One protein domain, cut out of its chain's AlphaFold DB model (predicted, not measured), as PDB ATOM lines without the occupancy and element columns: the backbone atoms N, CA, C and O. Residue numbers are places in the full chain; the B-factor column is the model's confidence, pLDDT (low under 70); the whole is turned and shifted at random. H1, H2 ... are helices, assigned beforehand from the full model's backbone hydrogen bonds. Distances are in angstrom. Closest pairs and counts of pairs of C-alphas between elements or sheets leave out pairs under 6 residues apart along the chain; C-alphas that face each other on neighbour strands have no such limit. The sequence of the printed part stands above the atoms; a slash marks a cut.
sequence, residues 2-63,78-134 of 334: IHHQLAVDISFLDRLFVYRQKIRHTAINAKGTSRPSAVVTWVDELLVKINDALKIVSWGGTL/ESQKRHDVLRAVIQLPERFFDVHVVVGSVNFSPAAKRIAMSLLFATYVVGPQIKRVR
ATOM      1  N   ILE A   2     156.000 121.850 191.124       44.84
ATOM      2  CA  ILE A   2     156.304 123.280 190.821       44.84
ATOM      3  C   ILE A   2     156.208 123.638 189.312       44.84
ATOM      4  O   ILE A   2     156.156 124.805 188.941       44.84
ATOM      5  N   HIS A   3     156.073 122.666 188.405       47.59
ATOM      6  CA  HIS A   3     156.187 122.928 186.958       47.59
ATOM      7  C   HIS A   3     154.941 123.504 186.258       47.59
ATOM      8  O   HIS A   3     154.998 123.770 185.061       47.59
ATOM      9  N   HIS A   4     153.832 123.759 186.964       51.25
ATOM     10  CA  HIS A   4     152.657 124.409 186.359       51.25
ATOM     11  C   HIS A   4     152.769 125.939 186.251       51.25
ATOM     12  O   HIS A   4     151.907 126.559 185.634       51.25
ATOM     13  N   GLN A   5     153.800 126.567 186.829       55.72
ATOM     14  CA  GLN A   5     153.855 128.031 186.928       55.72
ATOM     15  C   GLN A   5     154.639 128.731 185.813       55.72
ATOM     16  O   GLN A   5     154.401 129.913 185.580       55.72
ATOM     17  N   LEU A   6     155.512 128.037 185.073       62.47
ATOM     18  CA  LEU A   6     156.247 128.657 183.961       62.47
ATOM     19  C   LEU A   6     155.473 128.559 182.638       62.47
ATOM     20  O   LEU A   6     156.018 128.188 181.600       62.47
ATOM     21  N   ALA A   7     154.176 128.854 182.667       70.81
ATOM     22  CA  ALA A   7     153.386 128.905 181.450       70.81
ATOM     23  C   ALA A   7     153.614 130.261 180.767       70.81
ATOM     24  O   ALA A   7     152.891 131.224 181.022       70.81
ATOM     25  N   VAL A   8     154.642 130.339 179.919       86.25
ATOM     26  CA  VAL A   8     154.866 131.496 179.045       86.25
ATOM     27  C   VAL A   8     153.695 131.567 178.070       86.25
ATOM     28  O   VAL A   8     153.561 130.728 177.182       86.25
ATOM     29  N   ASP A   9     152.805 132.531 178.279       91.00
ATOM     30  CA  ASP A   9     151.699 132.803 177.370       91.00
ATOM     31  C   ASP A   9     151.831 134.162 176.691       91.00
ATOM     32  O   ASP A   9     152.628 135.020 177.084       91.00
ATOM     33  N   ILE A  10     151.039 134.336 175.637       93.56
ATOM     34  CA  ILE A  10     151.081 135.530 174.802       93.56
ATOM     35  C   ILE A  10     150.754 136.799 175.594       93.56
ATOM     36  O   ILE A  10     151.412 137.817 175.415       93.56
ATOM     37  N   SER A  11     149.803 136.727 176.529       93.31
ATOM     38  CA  SER A  11     149.384 137.853 177.367       93.31
ATOM     39  C   SER A  11     150.444 138.237 178.404       93.31
ATOM     40  O   SER A  11     150.535 139.391 178.822       93.31
ATOM     41  N   PHE A  12     151.231 137.273 178.875       94.25
ATOM     42  CA  PHE A  12     152.370 137.487 179.753       94.25
ATOM     43  C   PHE A  12     153.503 138.188 179.001       94.25
ATOM     44  O   PHE A  12     153.969 139.229 179.465       94.25
ATOM     45  N   LEU A  13     153.901 137.675 177.831       95.88
ATOM     46  CA  LEU A  13     154.957 138.301 177.034       95.88
ATOM     47  C   LEU A  13     154.546 139.674 176.500       95.88
ATOM     48  O   LEU A  13     155.354 140.593 176.548       95.88
ATOM     49  N   ASP A  14     153.301 139.859 176.068       95.81
ATOM     50  CA  ASP A  14     152.818 141.168 175.621       95.81
ATOM     51  C   ASP A  14     152.933 142.218 176.738       95.81
ATOM     52  O   ASP A  14     153.568 143.261 176.562       95.81
ATOM     53  N   ARG A  15     152.454 141.896 177.951       96.88
ATOM     54  CA  ARG A  15     152.626 142.766 179.128       96.88
ATOM     55  C   ARG A  15     154.095 143.025 179.445       96.88
ATOM     56  O   ARG A  15     154.456 144.153 179.777       96.88
ATOM     57  N   LEU A  16     154.945 142.006 179.335       97.06
ATOM     58  CA  LEU A  16     156.377 142.136 179.577       97.06
ATOM     59  C   LEU A  16     157.029 143.130 178.595       97.06
ATOM     60  O   LEU A  16     157.784 144.003 179.020       97.06
ATOM     61  N   PHE A  17     156.677 143.066 177.309       97.62
ATOM     62  CA  PHE A  17     157.144 144.012 176.290       97.62
ATOM     63  C   PHE A  17     156.588 145.432 176.511       97.62
ATOM     64  O   PHE A  17     157.334 146.402 176.384       97.62
ATOM     65  N   VAL A  18     155.342 145.582 176.976       97.44
ATOM     66  CA  VAL A  18     154.800 146.892 177.393       97.44
ATOM     67  C   VAL A  18     155.619 147.500 178.540       97.44
ATOM     68  O   VAL A  18     155.911 148.701 178.530       97.44
ATOM     69  N   TYR A  19     156.030 146.700 179.532       97.75
ATOM     70  CA  TYR A  19     156.919 147.179 180.597       97.75
ATOM     71  C   TYR A  19     158.302 147.564 180.062       97.75
ATOM     72  O   TYR A  19     158.811 148.626 180.431       97.75
ATOM     73  N   ARG A  20     158.884 146.758 179.161       97.06
ATOM     74  CA  ARG A  20     160.161 147.055 178.486       97.06
ATOM     75  C   ARG A  20     160.122 148.428 177.818       97.06
ATOM     76  O   ARG A  20     160.984 149.260 178.101       97.06
ATOM     77  N   GLN A  21     159.076 148.694 177.036       96.81
ATOM     78  CA  GLN A  21     158.885 149.961 176.333       96.81
ATOM     79  C   GLN A  21     158.802 151.150 177.307       96.81
ATOM     80  O   GLN A  21     159.503 152.150 177.133       96.81
ATOM     81  N   LYS A  22     157.992 151.043 178.371       96.81
ATOM     82  CA  LYS A  22     157.839 152.112 179.381       96.81
ATOM     83  C   LYS A  22     159.153 152.436 180.093       96.81
ATOM     84  O   LYS A  22     159.479 153.610 180.289       96.81
ATOM     85  N   ILE A  23     159.915 151.411 180.470       95.88
ATOM     86  CA  ILE A  23     161.197 151.579 181.170       95.88
ATOM     87  C   ILE A  23     162.228 152.213 180.239       95.88
ATOM     88  O   ILE A  23     162.901 153.161 180.640       95.88
ATOM     89  N   ARG A  24     162.324 151.744 178.988       94.75
ATOM     90  CA  ARG A  24     163.229 152.326 177.987       94.75
ATOM     91  C   ARG A  24     162.919 153.787 177.727       94.75
ATOM     92  O   ARG A  24     163.828 154.608 177.780       94.75
ATOM     93  N   HIS A  25     161.647 154.121 177.527       94.19
ATOM     94  CA  HIS A  25     161.219 155.500 177.317       94.19
ATOM     95  C   HIS A  25     161.596 156.399 178.507       94.19
ATOM     96  O   HIS A  25     162.168 157.471 178.324       94.19
ATOM     97  N   THR A  26     161.368 155.930 179.738       94.69
ATOM     98  CA  THR A  26     161.738 156.671 180.957       94.69
ATOM     99  C   THR A  26     163.253 156.864 181.071       94.69
ATOM    100  O   THR A  26     163.720 157.958 181.378       94.69
ATOM    101  N   ALA A  27     164.036 155.824 180.779       92.69
ATOM    102  CA  ALA A  27     165.495 155.871 180.846       92.69
ATOM    103  C   ALA A  27     166.124 156.765 179.763       92.69
ATOM    104  O   ALA A  27     167.113 157.443 180.035       92.69
ATOM    105  N   ILE A  28     165.556 156.780 178.551       90.88
ATOM    106  CA  ILE A  28     165.979 157.674 177.463       90.88
ATOM    107  C   ILE A  28     165.722 159.129 177.864       90.88
ATOM    108  O   ILE A  28     166.631 159.952 177.784       90.88
ATOM    109  N   ASN A  29     164.531 159.425 178.388       91.56
ATOM    110  CA  ASN A  29     164.175 160.778 178.815       91.56
ATOM    111  C   ASN A  29     165.040 161.271 179.986       91.56
ATOM    112  O   ASN A  29     165.373 162.451 180.048       91.56
ATOM    113  N   ALA A  30     165.455 160.375 180.887       91.56
ATOM    114  CA  ALA A  30     166.315 160.720 182.017       91.56
ATOM    115  C   ALA A  30     167.779 161.016 181.626       91.56
ATOM    116  O   ALA A  30     168.452 161.769 182.326       91.56
ATOM    117  N   LYS A  31     168.295 160.439 180.530       87.38
ATOM    118  CA  LYS A  31     169.705 160.592 180.107       87.38
ATOM    119  C   LYS A  31     170.002 161.881 179.319       87.38
ATOM    120  O   LYS A  31     171.175 162.186 179.088       87.38
ATOM    121  N   GLY A  32     168.984 162.652 178.930       84.12
ATOM    122  CA  GLY A  32     169.148 163.873 178.128       84.12
ATOM    123  C   GLY A  32     169.700 163.613 176.713       84.12
ATOM    124  O   GLY A  32     169.722 162.482 176.241       84.12
ATOM    125  N   THR A  33     170.179 164.659 176.027       80.81
ATOM    126  CA  THR A  33     170.711 164.622 174.640       80.81
ATOM    127  C   THR A  33     172.075 163.933 174.479       80.81
ATOM    128  O   THR A  33     172.684 163.988 173.410       80.81
ATOM    129  N   SER A  34     172.578 163.264 175.518       76.19
ATOM    130  CA  SER A  34     173.821 162.496 175.427       76.19
ATOM    131  C   SER A  34     173.629 161.272 174.523       76.19
ATOM    132  O   SER A  34     172.546 160.694 174.483       76.19
ATOM    133  N   ARG A  35     174.684 160.885 173.785       77.25
ATOM    134  CA  ARG A  35     174.668 159.808 172.772       77.25
ATOM    135  C   ARG A  35     173.810 158.605 173.204       77.25
ATOM    136  O   ARG A  35     173.966 158.149 174.340       77.25
ATOM    137  N   PRO A  36     172.972 158.047 172.306       73.00
ATOM    138  CA  PRO A  36     172.077 156.942 172.629       73.00
ATOM    139  C   PRO A  36     172.885 155.685 172.971       73.00
ATOM    140  O   PRO A  36     173.276 154.900 172.112       73.00
ATOM    141  N   SER A  37     173.173 155.508 174.256       82.88
ATOM    142  CA  SER A  37     173.697 154.267 174.810       82.88
ATOM    143  C   SER A  37     172.530 153.298 174.973       82.88
ATOM    144  O   SER A  37     171.515 153.658 175.576       82.88
ATOM    145  N   ALA A  38     172.670 152.084 174.433       88.19
ATOM    146  CA  ALA A  38     171.662 151.036 174.549       88.19
ATOM    147  C   ALA A  38     171.272 150.830 176.023       88.19
ATOM    148  O   ALA A  38     172.112 150.519 176.869       88.19
ATOM    149  N   VAL A  39     169.995 151.044 176.340       92.25
ATOM    150  CA  VAL A  39     169.470 150.875 177.697       92.25
ATOM    151  C   VAL A  39     169.125 149.403 177.900       92.25
ATOM    152  O   VAL A  39     168.164 148.905 177.317       92.25
ATOM    153  N   VAL A  40     169.902 148.723 178.744       94.62
ATOM    154  CA  VAL A  40     169.569 147.387 179.254       94.62
ATOM    155  C   VAL A  40     168.539 147.550 180.371       94.62
ATOM    156  O   VAL A  40     168.755 148.318 181.309       94.62
ATOM    157  N   THR A  41     167.419 146.842 180.281       95.81
ATOM    158  CA  THR A  41     166.361 146.843 181.300       95.81
ATOM    159  C   THR A  41     166.322 145.515 182.056       95.81
ATOM    160  O   THR A  41     166.781 144.491 181.556       95.81
ATOM    161  N   TRP A  42     165.709 145.487 183.246       97.00
ATOM    162  CA  TRP A  42     165.475 144.220 183.959       97.00
ATOM    163  C   TRP A  42     164.575 143.260 183.164       97.00
ATOM    164  O   TRP A  42     164.651 142.047 183.346       97.00
ATOM    165  N   VAL A  43     163.735 143.793 182.268       97.06
ATOM    166  CA  VAL A  43     162.920 142.982 181.363       97.06
ATOM    167  C   VAL A  43     163.807 142.225 180.381       97.06
ATOM    168  O   VAL A  43     163.562 141.046 180.136       97.06
ATOM    169  N   ASP A  44     164.862 142.863 179.865       97.50
ATOM    170  CA  ASP A  44     165.815 142.197 178.976       97.50
ATOM    171  C   ASP A  44     166.496 141.020 179.703       97.50
ATOM    172  O   ASP A  44     166.557 139.916 179.168       97.50
ATOM    173  N   GLU A  45     166.895 141.212 180.964       96.62
ATOM    174  CA  GLU A  45     167.436 140.148 181.828       96.62
ATOM    175  C   GLU A  45     166.437 139.007 182.075       96.62
ATOM    176  O   GLU A  45     166.815 137.831 182.090       96.62
ATOM    177  N   LEU A  46     165.150 139.325 182.256       96.56
ATOM    178  CA  LEU A  46     164.112 138.307 182.407       96.56
ATOM    179  C   LEU A  46     163.922 137.503 181.115       96.56
ATOM    180  O   LEU A  46     163.796 136.284 181.184       96.56
ATOM    181  N   LEU A  47     163.946 138.152 179.948       97.00
ATOM    182  CA  LEU A  47     163.857 137.474 178.650       97.00
ATOM    183  C   LEU A  47     165.033 136.512 178.428       97.00
ATOM    184  O   LEU A  47     164.818 135.407 177.932       97.00
ATOM    185  N   VAL A  48     166.247 136.879 178.860       96.06
ATOM    186  CA  VAL A  48     167.400 135.957 178.862       96.06
ATOM    187  C   VAL A  48     167.109 134.726 179.717       96.06
ATOM    188  O   VAL A  48     167.251 133.601 179.245       96.06
ATOM    189  N   LYS A  49     166.627 134.923 180.950       95.38
ATOM    190  CA  LYS A  49     166.294 133.813 181.857       95.38
ATOM    191  C   LYS A  49     165.173 132.925 181.319       95.38
ATOM    192  O   LYS A  49     165.246 131.712 181.478       95.38
ATOM    193  N   ILE A  50     164.160 133.504 180.669       94.75
ATOM    194  CA  ILE A  50     163.088 132.745 180.007       94.75
ATOM    195  C   ILE A  50     163.670 131.886 178.882       94.75
ATOM    196  O   ILE A  50     163.334 130.711 178.786       94.75
ATOM    197  N   ASN A  51     164.563 132.441 178.058       94.81
ATOM    198  CA  ASN A  51     165.219 131.694 176.987       94.81
ATOM    199  C   ASN A  51     166.068 130.525 177.519       94.81
ATOM    200  O   ASN A  51     166.077 129.457 176.914       94.81
ATOM    201  N   ASP A  52     166.756 130.696 178.647       92.00
ATOM    202  CA  ASP A  52     167.529 129.607 179.256       92.00
ATOM    203  C   ASP A  52     166.625 128.554 179.909       92.00
ATOM    204  O   ASP A  52     166.809 127.358 179.681       92.00
ATOM    205  N   ALA A  53     165.580 128.983 180.623       91.81
ATOM    206  CA  ALA A  53     164.575 128.084 181.185       91.81
ATOM    207  C   ALA A  53     163.848 127.278 180.098       91.81
ATOM    208  O   ALA A  53     163.540 126.107 180.296       91.81
ATOM    209  N   LEU A  54     163.612 127.876 178.930       91.94
ATOM    210  CA  LEU A  54     162.983 127.196 177.806       91.94
ATOM    211  C   LEU A  54     163.813 126.010 177.315       91.94
ATOM    212  O   LEU A  54     163.235 124.976 177.001       91.94
ATOM    213  N   LYS A  55     165.145 126.124 177.266       90.00
ATOM    214  CA  LYS A  55     166.017 125.010 176.854       90.00
ATOM    215  C   LYS A  55     165.884 123.827 177.815       90.00
ATOM    216  O   LYS A  55     165.717 122.701 177.365       90.00
ATOM    217  N   ILE A  56     165.863 124.109 179.119       89.44
ATOM    218  CA  ILE A  56     165.654 123.124 180.194       89.44
ATOM    219  C   ILE A  56     164.280 122.450 180.043       89.44
ATOM    220  O   ILE A  56     164.165 121.227 180.039       89.44
ATOM    221  N   VAL A  57     163.222 123.244 179.846       89.31
ATOM    222  CA  VAL A  57     161.855 122.725 179.665       89.31
ATOM    223  C   VAL A  57     161.738 121.885 178.393       89.31
ATOM    224  O   VAL A  57     161.105 120.836 178.419       89.31
ATOM    225  N   SER A  58     162.354 122.326 177.297       88.44
ATOM    226  CA  SER A  58     162.281 121.647 175.997       88.44
ATOM    227  C   SER A  58     163.002 120.301 176.007       88.44
ATOM    228  O   SER A  58     162.554 119.370 175.345       88.44
ATOM    229  N   TRP A  59     164.083 120.204 176.784       88.38
ATOM    230  CA  TRP A  59     164.803 118.962 177.051       88.38
ATOM    231  C   TRP A  59     164.005 117.984 177.923       88.38
ATOM    232  O   TRP A  59     164.142 116.778 177.772       88.38
ATOM    233  N   GLY A  60     163.134 118.494 178.801       80.56
ATOM    234  CA  GLY A  60     162.310 117.681 179.700       80.56
ATOM    235  C   GLY A  60     162.892 117.479 181.103       80.56
ATOM    236  O   GLY A  60     162.389 116.637 181.844       80.56
ATOM    237  N   GLY A  61     163.896 118.264 181.505       73.69
ATOM    238  CA  GLY A  61     164.519 118.123 182.820       73.69
ATOM    239  C   GLY A  61     165.782 118.956 182.991       73.69
ATOM    240  O   GLY A  61     166.008 119.921 182.262       73.69
ATOM    241  N   THR A  62     166.599 118.586 183.976       69.12
ATOM    242  CA  THR A  62     167.947 119.133 184.141       69.12
ATOM    243  C   THR A  62     168.723 118.912 182.850       69.12
ATOM    244  O   THR A  62     168.821 117.789 182.363       69.12
ATOM    245  N   LEU A  63     169.230 119.997 182.258       68.94
ATOM    246  CA  LEU A  63     170.260 119.851 181.237       68.94
ATOM    247  C   LEU A  63     171.425 119.113 181.896       68.94
ATOM    248  O   LEU A  63     171.691 119.419 183.064       68.94
ATOM    249  N   GLU A  78     181.685 132.983 180.119       88.88
ATOM    250  CA  GLU A  78     180.265 132.987 180.494       88.88
ATOM    251  C   GLU A  78     179.706 134.403 180.623       88.88
ATOM    252  O   GLU A  78     178.632 134.700 180.095       88.88
ATOM    253  N   SER A  79     180.450 135.303 181.272       91.31
ATOM    254  CA  SER A  79     180.072 136.712 181.384       91.31
ATOM    255  C   SER A  79     179.963 137.375 180.008       91.31
ATOM    256  O   SER A  79     179.000 138.104 179.748       91.31
ATOM    257  N   GLN A  80     180.897 137.081 179.098       93.38
ATOM    258  CA  GLN A  80     180.855 137.570 177.722       93.38
ATOM    259  C   GLN A  80     179.652 137.004 176.955       93.38
ATOM    260  O   GLN A  80     178.879 137.777 176.391       93.38
ATOM    261  N   LYS A  81     179.421 135.684 177.010       91.19
ATOM    262  CA  LYS A  81     178.244 135.034 176.406       91.19
ATOM    263  C   LYS A  81     176.948 135.663 176.916       91.19
ATOM    264  O   LYS A  81     176.054 135.953 176.125       91.19
ATOM    265  N   ARG A  82     176.852 135.931 178.222       93.12
ATOM    266  CA  ARG A  82     175.692 136.603 178.822       93.12
ATOM    267  C   ARG A  82     175.502 138.015 178.265       93.12
ATOM    268  O   ARG A  82     174.384 138.369 177.899       93.12
ATOM    269  N   HIS A  83     176.571 138.805 178.166       94.56
ATOM    270  CA  HIS A  83     176.515 140.145 177.577       94.56
ATOM    271  C   HIS A  83     176.084 140.118 176.107       94.56
ATOM    272  O   HIS A  83     175.288 140.960 175.689       94.56
ATOM    273  N   ASP A  84     176.554 139.145 175.331       94.44
ATOM    274  CA  ASP A  84     176.178 138.999 173.925       94.44
ATOM    275  C   ASP A  84     174.704 138.607 173.770       94.44
ATOM    276  O   ASP A  84     173.997 139.160 172.922       94.44
ATOM    277  N   VAL A  85     174.200 137.725 174.639       95.12
ATOM    278  CA  VAL A  85     172.773 137.380 174.687       95.12
ATOM    279  C   VAL A  85     171.933 138.596 175.093       95.12
ATOM    280  O   VAL A  85     170.922 138.865 174.454       95.12
ATOM    281  N   LEU A  86     172.364 139.395 176.074       96.69
ATOM    282  CA  LEU A  86     171.671 140.638 176.441       96.69
ATOM    283  C   LEU A  86     171.627 141.637 175.280       96.69
ATOM    284  O   LEU A  86     170.572 142.195 174.985       96.69
ATOM    285  N   ARG A  87     172.741 141.823 174.563       96.31
ATOM    286  CA  ARG A  87     172.783 142.665 173.355       96.31
ATOM    287  C   ARG A  87     171.833 142.162 172.272       96.31
ATOM    288  O   ARG A  87     171.204 142.972 171.594       96.31
ATOM    289  N   ALA A  88     171.704 140.849 172.125       97.25
ATOM    290  CA  ALA A  88     170.746 140.241 171.213       97.25
ATOM    291  C   ALA A  88     169.290 140.484 171.643       97.25
ATOM    292  O   ALA A  88     168.467 140.833 170.799       97.25
ATOM    293  N   VAL A  89     168.976 140.391 172.942       97.75
ATOM    294  CA  VAL A  89     167.643 140.744 173.465       97.75
ATOM    295  C   VAL A  89     167.320 142.203 173.175       97.75
ATOM    296  O   VAL A  89     166.185 142.510 172.822       97.75
ATOM    297  N   ILE A  90     168.291 143.115 173.274       96.88
ATOM    298  CA  ILE A  90     168.054 144.542 173.017       96.88
ATOM    299  C   ILE A  90     167.565 144.796 171.587       96.88
ATOM    300  O   ILE A  90     166.715 145.665 171.402       96.88
ATOM    301  N   GLN A  91     168.035 144.006 170.616       96.88
ATOM    302  CA  GLN A  91     167.631 144.104 169.210       96.88
ATOM    303  C   GLN A  91     166.181 143.664 168.961       96.88
ATOM    304  O   GLN A  91     165.648 143.943 167.891       96.88
ATOM    305  N   LEU A  92     165.523 142.984 169.907       98.00
ATOM    306  CA  LEU A  92     164.119 142.606 169.746       98.00
ATOM    307  C   LEU A  92     163.214 143.850 169.696       98.00
ATOM    308  O   LEU A  92     163.468 144.805 170.443       98.00
ATOM    309  N   PRO A  93     162.133 143.823 168.896       97.50
ATOM    310  CA  PRO A  93     161.205 144.942 168.743       97.50
ATOM    311  C   PRO A  93     160.524 145.312 170.062       97.50
ATOM    312  O   PRO A  93     160.502 144.525 171.004       97.50
ATOM    313  N   GLU A  94     159.953 146.510 170.149       96.44
ATOM    314  CA  GLU A  94     159.289 146.986 171.375       96.44
ATOM    315  C   GLU A  94     157.967 146.261 171.670       96.44
ATOM    316  O   GLU A  94     157.522 146.248 172.815       96.44
ATOM    317  N   ARG A  95     157.357 145.610 170.672       97.44
ATOM    318  CA  ARG A  95     156.117 144.834 170.821       97.44
ATOM    319  C   ARG A  95     156.381 143.357 170.573       97.44
ATOM    320  O   ARG A  95     157.068 143.000 169.618       97.44
ATOM    321  N   PHE A  96     155.766 142.495 171.381       97.19
ATOM    322  CA  PHE A  96     155.914 141.048 171.221       97.19
ATOM    323  C   PHE A  96     155.386 140.557 169.863       97.19
ATOM    324  O   PHE A  96     155.999 139.701 169.230       97.19
ATOM    325  N   PHE A  97     154.286 141.131 169.366       96.62
ATOM    326  CA  PHE A  97     153.701 140.721 168.085       96.62
ATOM    327  C   PHE A  97     154.636 140.924 166.894       96.62
ATOM    328  O   PHE A  97     154.544 140.171 165.933       96.62
ATOM    329  N   ASP A  98     155.587 141.851 166.984       97.75
ATOM    330  CA  ASP A  98     156.549 142.127 165.917       97.75
ATOM    331  C   ASP A  98     157.774 141.189 165.973       97.75
ATOM    332  O   ASP A  98     158.619 141.215 165.082       97.75
ATOM    333  N   VAL A  99     157.889 140.317 166.986       97.88
ATOM    334  CA  VAL A  99     159.050 139.417 167.171       97.88
ATOM    335  C   VAL A  99     159.228 138.443 166.000       97.88
ATOM    336  O   VAL A  99     160.359 138.121 165.643       97.88
ATOM    337  N   HIS A 100     158.140 138.021 165.350       97.44
ATOM    338  CA  HIS A 100     158.193 137.183 164.144       97.44
ATOM    339  C   HIS A 100     158.990 137.829 162.994       97.44
ATOM    340  O   HIS A 100     159.703 137.128 162.276       97.44
ATOM    341  N   VAL A 101     158.972 139.164 162.881       97.44
ATOM    342  CA  VAL A 101     159.730 139.903 161.859       97.44
ATOM    343  C   VAL A 101     161.236 139.701 162.032       97.44
ATOM    344  O   VAL A 101     161.964 139.642 161.044       97.44
ATOM    345  N   VAL A 102     161.720 139.547 163.270       98.06
ATOM    346  CA  VAL A 102     163.148 139.317 163.555       98.06
ATOM    347  C   VAL A 102     163.610 137.998 162.939       98.06
ATOM    348  O   VAL A 102     164.686 137.940 162.347       98.06
ATOM    349  N   VAL A 103     162.786 136.950 163.036       97.19
ATOM    350  CA  VAL A 103     163.090 135.615 162.502       97.19
ATOM    351  C   VAL A 103     163.247 135.651 160.981       97.19
ATOM    352  O   VAL A 103     164.216 135.106 160.451       97.19
ATOM    353  N   GLY A 104     162.333 136.340 160.296       94.50
ATOM    354  CA  GLY A 104     162.297 136.444 158.837       94.50
ATOM    355  C   GLY A 104     163.141 137.574 158.235       94.50
ATOM    356  O   GLY A 104     163.003 137.859 157.054       94.50
ATOM    357  N   SER A 105     163.973 138.271 159.013       96.00
ATOM    358  CA  SER A 105     164.700 139.454 158.531       96.00
ATOM    359  C   SER A 105     166.202 139.210 158.433       96.00
ATOM    360  O   SER A 105     166.807 138.578 159.293       96.00
ATOM    361  N   VAL A 106     166.846 139.743 157.396       95.12
ATOM    362  CA  VAL A 106     168.311 139.680 157.216       95.12
ATOM    363  C   VAL A 106     169.069 140.698 158.072       95.12
ATOM    364  O   VAL A 106     170.275 140.574 158.245       95.12
ATOM    365  N   ASN A 107     168.367 141.678 158.648       95.94
ATOM    366  CA  ASN A 107     168.983 142.818 159.333       95.94
ATOM    367  C   ASN A 107     169.298 142.559 160.814       95.94
ATOM    368  O   ASN A 107     169.967 143.369 161.452       95.94
ATOM    369  N   PHE A 108     168.800 141.458 161.384       96.38
ATOM    370  CA  PHE A 108     169.018 141.126 162.793       96.38
ATOM    371  C   PHE A 108     170.163 140.141 162.965       96.38
ATOM    372  O   PHE A 108     170.344 139.220 162.165       96.38
ATOM    373  N   SER A 109     170.905 140.296 164.065       95.31
ATOM    374  CA  SER A 109     171.983 139.366 164.392       95.31
ATOM    375  C   SER A 109     171.455 137.934 164.577       95.31
ATOM    376  O   SER A 109     170.344 137.748 165.086       95.31
ATOM    377  N   PRO A 110     172.259 136.899 164.262       93.69
ATOM    378  CA  PRO A 110     171.867 135.508 164.485       93.69
ATOM    379  C   PRO A 110     171.444 135.236 165.930       93.69
ATOM    380  O   PRO A 110     170.478 134.518 166.162       93.69
ATOM    381  N   ALA A 111     172.115 135.861 166.906       94.81
ATOM    382  CA  ALA A 111     171.767 135.757 168.319       94.81
ATOM    383  C   ALA A 111     170.349 136.283 168.610       94.81
ATOM    384  O   ALA A 111     169.584 135.608 169.299       94.81
ATOM    385  N   ALA A 112     169.967 137.434 168.043       97.44
ATOM    386  CA  ALA A 112     168.625 137.994 168.206       97.44
ATOM    387  C   ALA A 112     167.558 137.097 167.566       97.44
ATOM    388  O   ALA A 112     166.519 136.851 168.178       97.44
ATOM    389  N   LYS A 113     167.849 136.528 166.385       97.38
ATOM    390  CA  LYS A 113     166.970 135.542 165.735       97.38
ATOM    391  C   LYS A 113     166.739 134.313 166.609       97.38
ATOM    392  O   LYS A 113     165.604 133.853 166.682       97.38
ATOM    393  N   ARG A 114     167.769 133.798 167.303       95.81
ATOM    394  CA  ARG A 114     167.598 132.640 168.209       95.81
ATOM    395  C   ARG A 114     166.629 132.961 169.330       95.81
ATOM    396  O   ARG A 114     165.726 132.180 169.583       95.81
ATOM    397  N   ILE A 115     166.797 134.117 169.969       97.31
ATOM    398  CA  ILE A 115     165.931 134.523 171.078       97.31
ATOM    399  C   ILE A 115     164.504 134.752 170.577       97.31
ATOM    400  O   ILE A 115     163.559 134.293 171.211       97.31
ATOM    401  N   ALA A 116     164.333 135.400 169.423       98.19
ATOM    402  CA  ALA A 116     163.025 135.568 168.803       98.19
ATOM    403  C   ALA A 116     162.350 134.214 168.523       98.19
ATOM    404  O   ALA A 116     161.211 134.009 168.937       98.19
ATOM    405  N   MET A 117     163.070 133.270 167.904       98.06
ATOM    406  CA  MET A 117     162.580 131.913 167.645       98.06
ATOM    407  C   MET A 117     162.193 131.192 168.941       98.06
ATOM    408  O   MET A 117     161.087 130.669 169.032       98.06
ATOM    409  N   SER A 118     163.052 131.235 169.964       97.38
ATOM    410  CA  SER A 118     162.776 130.678 171.291       97.38
ATOM    411  C   SER A 118     161.490 131.244 171.894       97.38
ATOM    412  O   SER A 118     160.654 130.492 172.382       97.38
ATOM    413  N   LEU A 119     161.289 132.564 171.856       97.56
ATOM    414  CA  LEU A 119     160.091 133.190 172.421       97.56
ATOM    415  C   LEU A 119     158.819 132.798 171.657       97.56
ATOM    416  O   LEU A 119     157.789 132.536 172.282       97.56
ATOM    417  N   LEU A 120     158.877 132.720 170.325       97.69
ATOM    418  CA  LEU A 120     157.748 132.255 169.514       97.69
ATOM    419  C   LEU A 120     157.445 130.779 169.796       97.69
ATOM    420  O   LEU A 120     156.298 130.435 170.072       97.69
ATOM    421  N   PHE A 121     158.466 129.924 169.818       97.44
ATOM    422  CA  PHE A 121     158.339 128.512 170.165       97.44
ATOM    423  C   PHE A 121     157.750 128.323 171.573       97.44
ATOM    424  O   PHE A 121     156.792 127.571 171.752       97.44
ATOM    425  N   ALA A 122     158.232 129.076 172.564       96.00
ATOM    426  CA  ALA A 122     157.692 129.054 173.920       96.00
ATOM    427  C   ALA A 122     156.194 129.392 173.950       96.00
ATOM    428  O   ALA A 122     155.419 128.739 174.644       96.00
ATOM    429  N   THR A 123     155.787 130.400 173.178       95.88
ATOM    430  CA  THR A 123     154.436 130.974 173.236       95.88
ATOM    431  C   THR A 123     153.407 130.178 172.448       95.88
ATOM    432  O   THR A 123     152.271 130.044 172.896       95.88
ATOM    433  N   TYR A 124     153.782 129.678 171.271       96.44
ATOM    434  CA  TYR A 124     152.854 129.030 170.342       96.44
ATOM    435  C   TYR A 124     152.961 127.506 170.349       96.44
ATOM    436  O   TYR A 124     152.024 126.844 169.919       96.44
ATOM    437  N   VAL A 125     154.059 126.939 170.860       95.44
ATOM    438  CA  VAL A 125     154.249 125.483 170.926       95.44
ATOM    439  C   VAL A 125     154.221 125.003 172.372       95.44
ATOM    440  O   VAL A 125     153.293 124.304 172.778       95.44
ATOM    441  N   VAL A 126     155.202 125.417 173.178       93.69
ATOM    442  CA  VAL A 126     155.394 124.884 174.536       93.69
ATOM    443  C   VAL A 126     154.235 125.261 175.460       93.69
ATOM    444  O   VAL A 126     153.639 124.389 176.092       93.69
ATOM    445  N   GLY A 127     153.870 126.543 175.517       92.44
ATOM    446  CA  GLY A 127     152.800 127.052 176.375       92.44
ATOM    447  C   GLY A 127     151.451 126.356 176.139       92.44
ATOM    448  O   GLY A 127     150.899 125.791 177.087       92.44
ATOM    449  N   PRO A 128     150.914 126.343 174.901       92.06
ATOM    450  CA  PRO A 128     149.659 125.670 174.578       92.06
ATOM    451  C   PRO A 128     149.703 124.163 174.849       92.06
ATOM    452  O   PRO A 128     148.746 123.626 175.406       92.06
ATOM    453  N   GLN A 129     150.821 123.489 174.553       90.38
ATOM    454  CA  GLN A 129     150.991 122.057 174.817       90.38
ATOM    455  C   GLN A 129     150.973 121.741 176.323       90.38
ATOM    456  O   GLN A 129     150.274 120.818 176.741       90.38
ATOM    457  N   ILE A 130     151.642 122.550 177.156       87.44
ATOM    458  CA  ILE A 130     151.601 122.425 178.625       87.44
ATOM    459  C   ILE A 130     150.190 122.705 179.163       87.44
ATOM    460  O   ILE A 130     149.702 121.985 180.036       87.44
ATOM    461  N   LYS A 131     149.507 123.728 178.632       87.62
ATOM    462  CA  LYS A 131     148.129 124.083 179.021       87.62
ATOM    463  C   LYS A 131     147.067 123.147 178.427       87.62
ATOM    464  O   LYS A 131     145.902 123.256 178.800       87.62
ATOM    465  N   ARG A 132     147.444 122.245 177.511       85.25
ATOM    466  CA  ARG A 132     146.543 121.393 176.709       85.25
ATOM    467  C   ARG A 132     145.507 122.180 175.900       85.25
ATOM    468  O   ARG A 132     144.408 121.695 175.634       85.25
ATOM    469  N   VAL A 133     145.857 123.396 175.499       86.88
ATOM    470  CA  VAL A 133     145.013 124.238 174.653       86.88
ATOM    471  C   VAL A 133     145.440 124.016 173.212       86.88
ATOM    472  O   VAL A 133     146.580 124.279 172.852       86.88
ATOM    473  N   ARG A 134     144.521 123.510 172.384       81.44
ATOM    474  CA  ARG A 134     144.755 123.292 170.947       81.44
ATOM    475  C   ARG A 134     144.330 124.469 170.080       81.44
ATOM    476  O   ARG A 134     144.396 124.343 168.872       81.44
TER     477      ARG A 134
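What this domain is: This is residues 2 to 63 and 78 to 134 of the 334 residues of an uncharacterized protein of Hypholoma sublateritium (strain FD-334 SS-4) (UniProt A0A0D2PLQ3). Two crossed helices, H2 and H5, form the core; H1 folds back on H2 as a helical hairpin joined over a short stretch, H3 crosses near the beginnings of both core helices, and short H4 packs on H5 and H1. Residues 29 to 35, of which 29 to 31 belong to H1, stick out. The printed part has 119 residues, with five named helices, H1 to H5 in chain order, and no named strand: all helix. It is compact, with a radius of gyration of the C-alphas of 15.1 A, and elongated, spanning 49 by 31 by 30 A.

How they stand to each other: H1, residues 10 to 31, touches H2, residues 42 to 59, with residues 16 to 20 alone; the closest C-alphas, Arg 20 and Val 43, are 5.7 A apart, at a shallow tilt of 30 degrees, opposite ways. H2 touches H5, residues 110 to 131, at a steep tilt of 63 degrees, the closest C-alphas, Asn 51 and Ser 118, being 6.3 A apart. H3, residues 78 to 90, touches H5 about perpendicular, at 80 degrees, the closest C-alphas, Ala 88 and Ala 112, being 4.3 A apart. H4, residues 96 to 103, touches H5, with the closest C-alphas, Val 103 and Lys 113, 5.1 A apart. H1 and H3 are apart. Every O i to N i+4 pair is within hydrogen-bond range in H1, H2 and H3; H5 has 15 of 18, H4 0 of 4 but 4 of 5 O i to N i+3 pairs.

Where its parts are: H1 begins at C-alpha 10 (151.081, 135.530, 174.802) and is 31.7 A long; H2 measures 26.2 A, H3 18.4 A and H4 12.5 A. H5, 30.1 A, has a kink of 27 degrees near residue 122 and ends at C-alpha 131 (148.129, 124.083, 179.021).

The domain as a whole: The C-alphas farthest apart, of Thr 33 and Arg 132, are 49.6 A apart. Residues 64 to 77 are not printed; C-alphas 63 and 78 are 16.5 A apart. No link printed whole is long. The pLDDT is under 70 at residues 2 to 6 and 62 to 63.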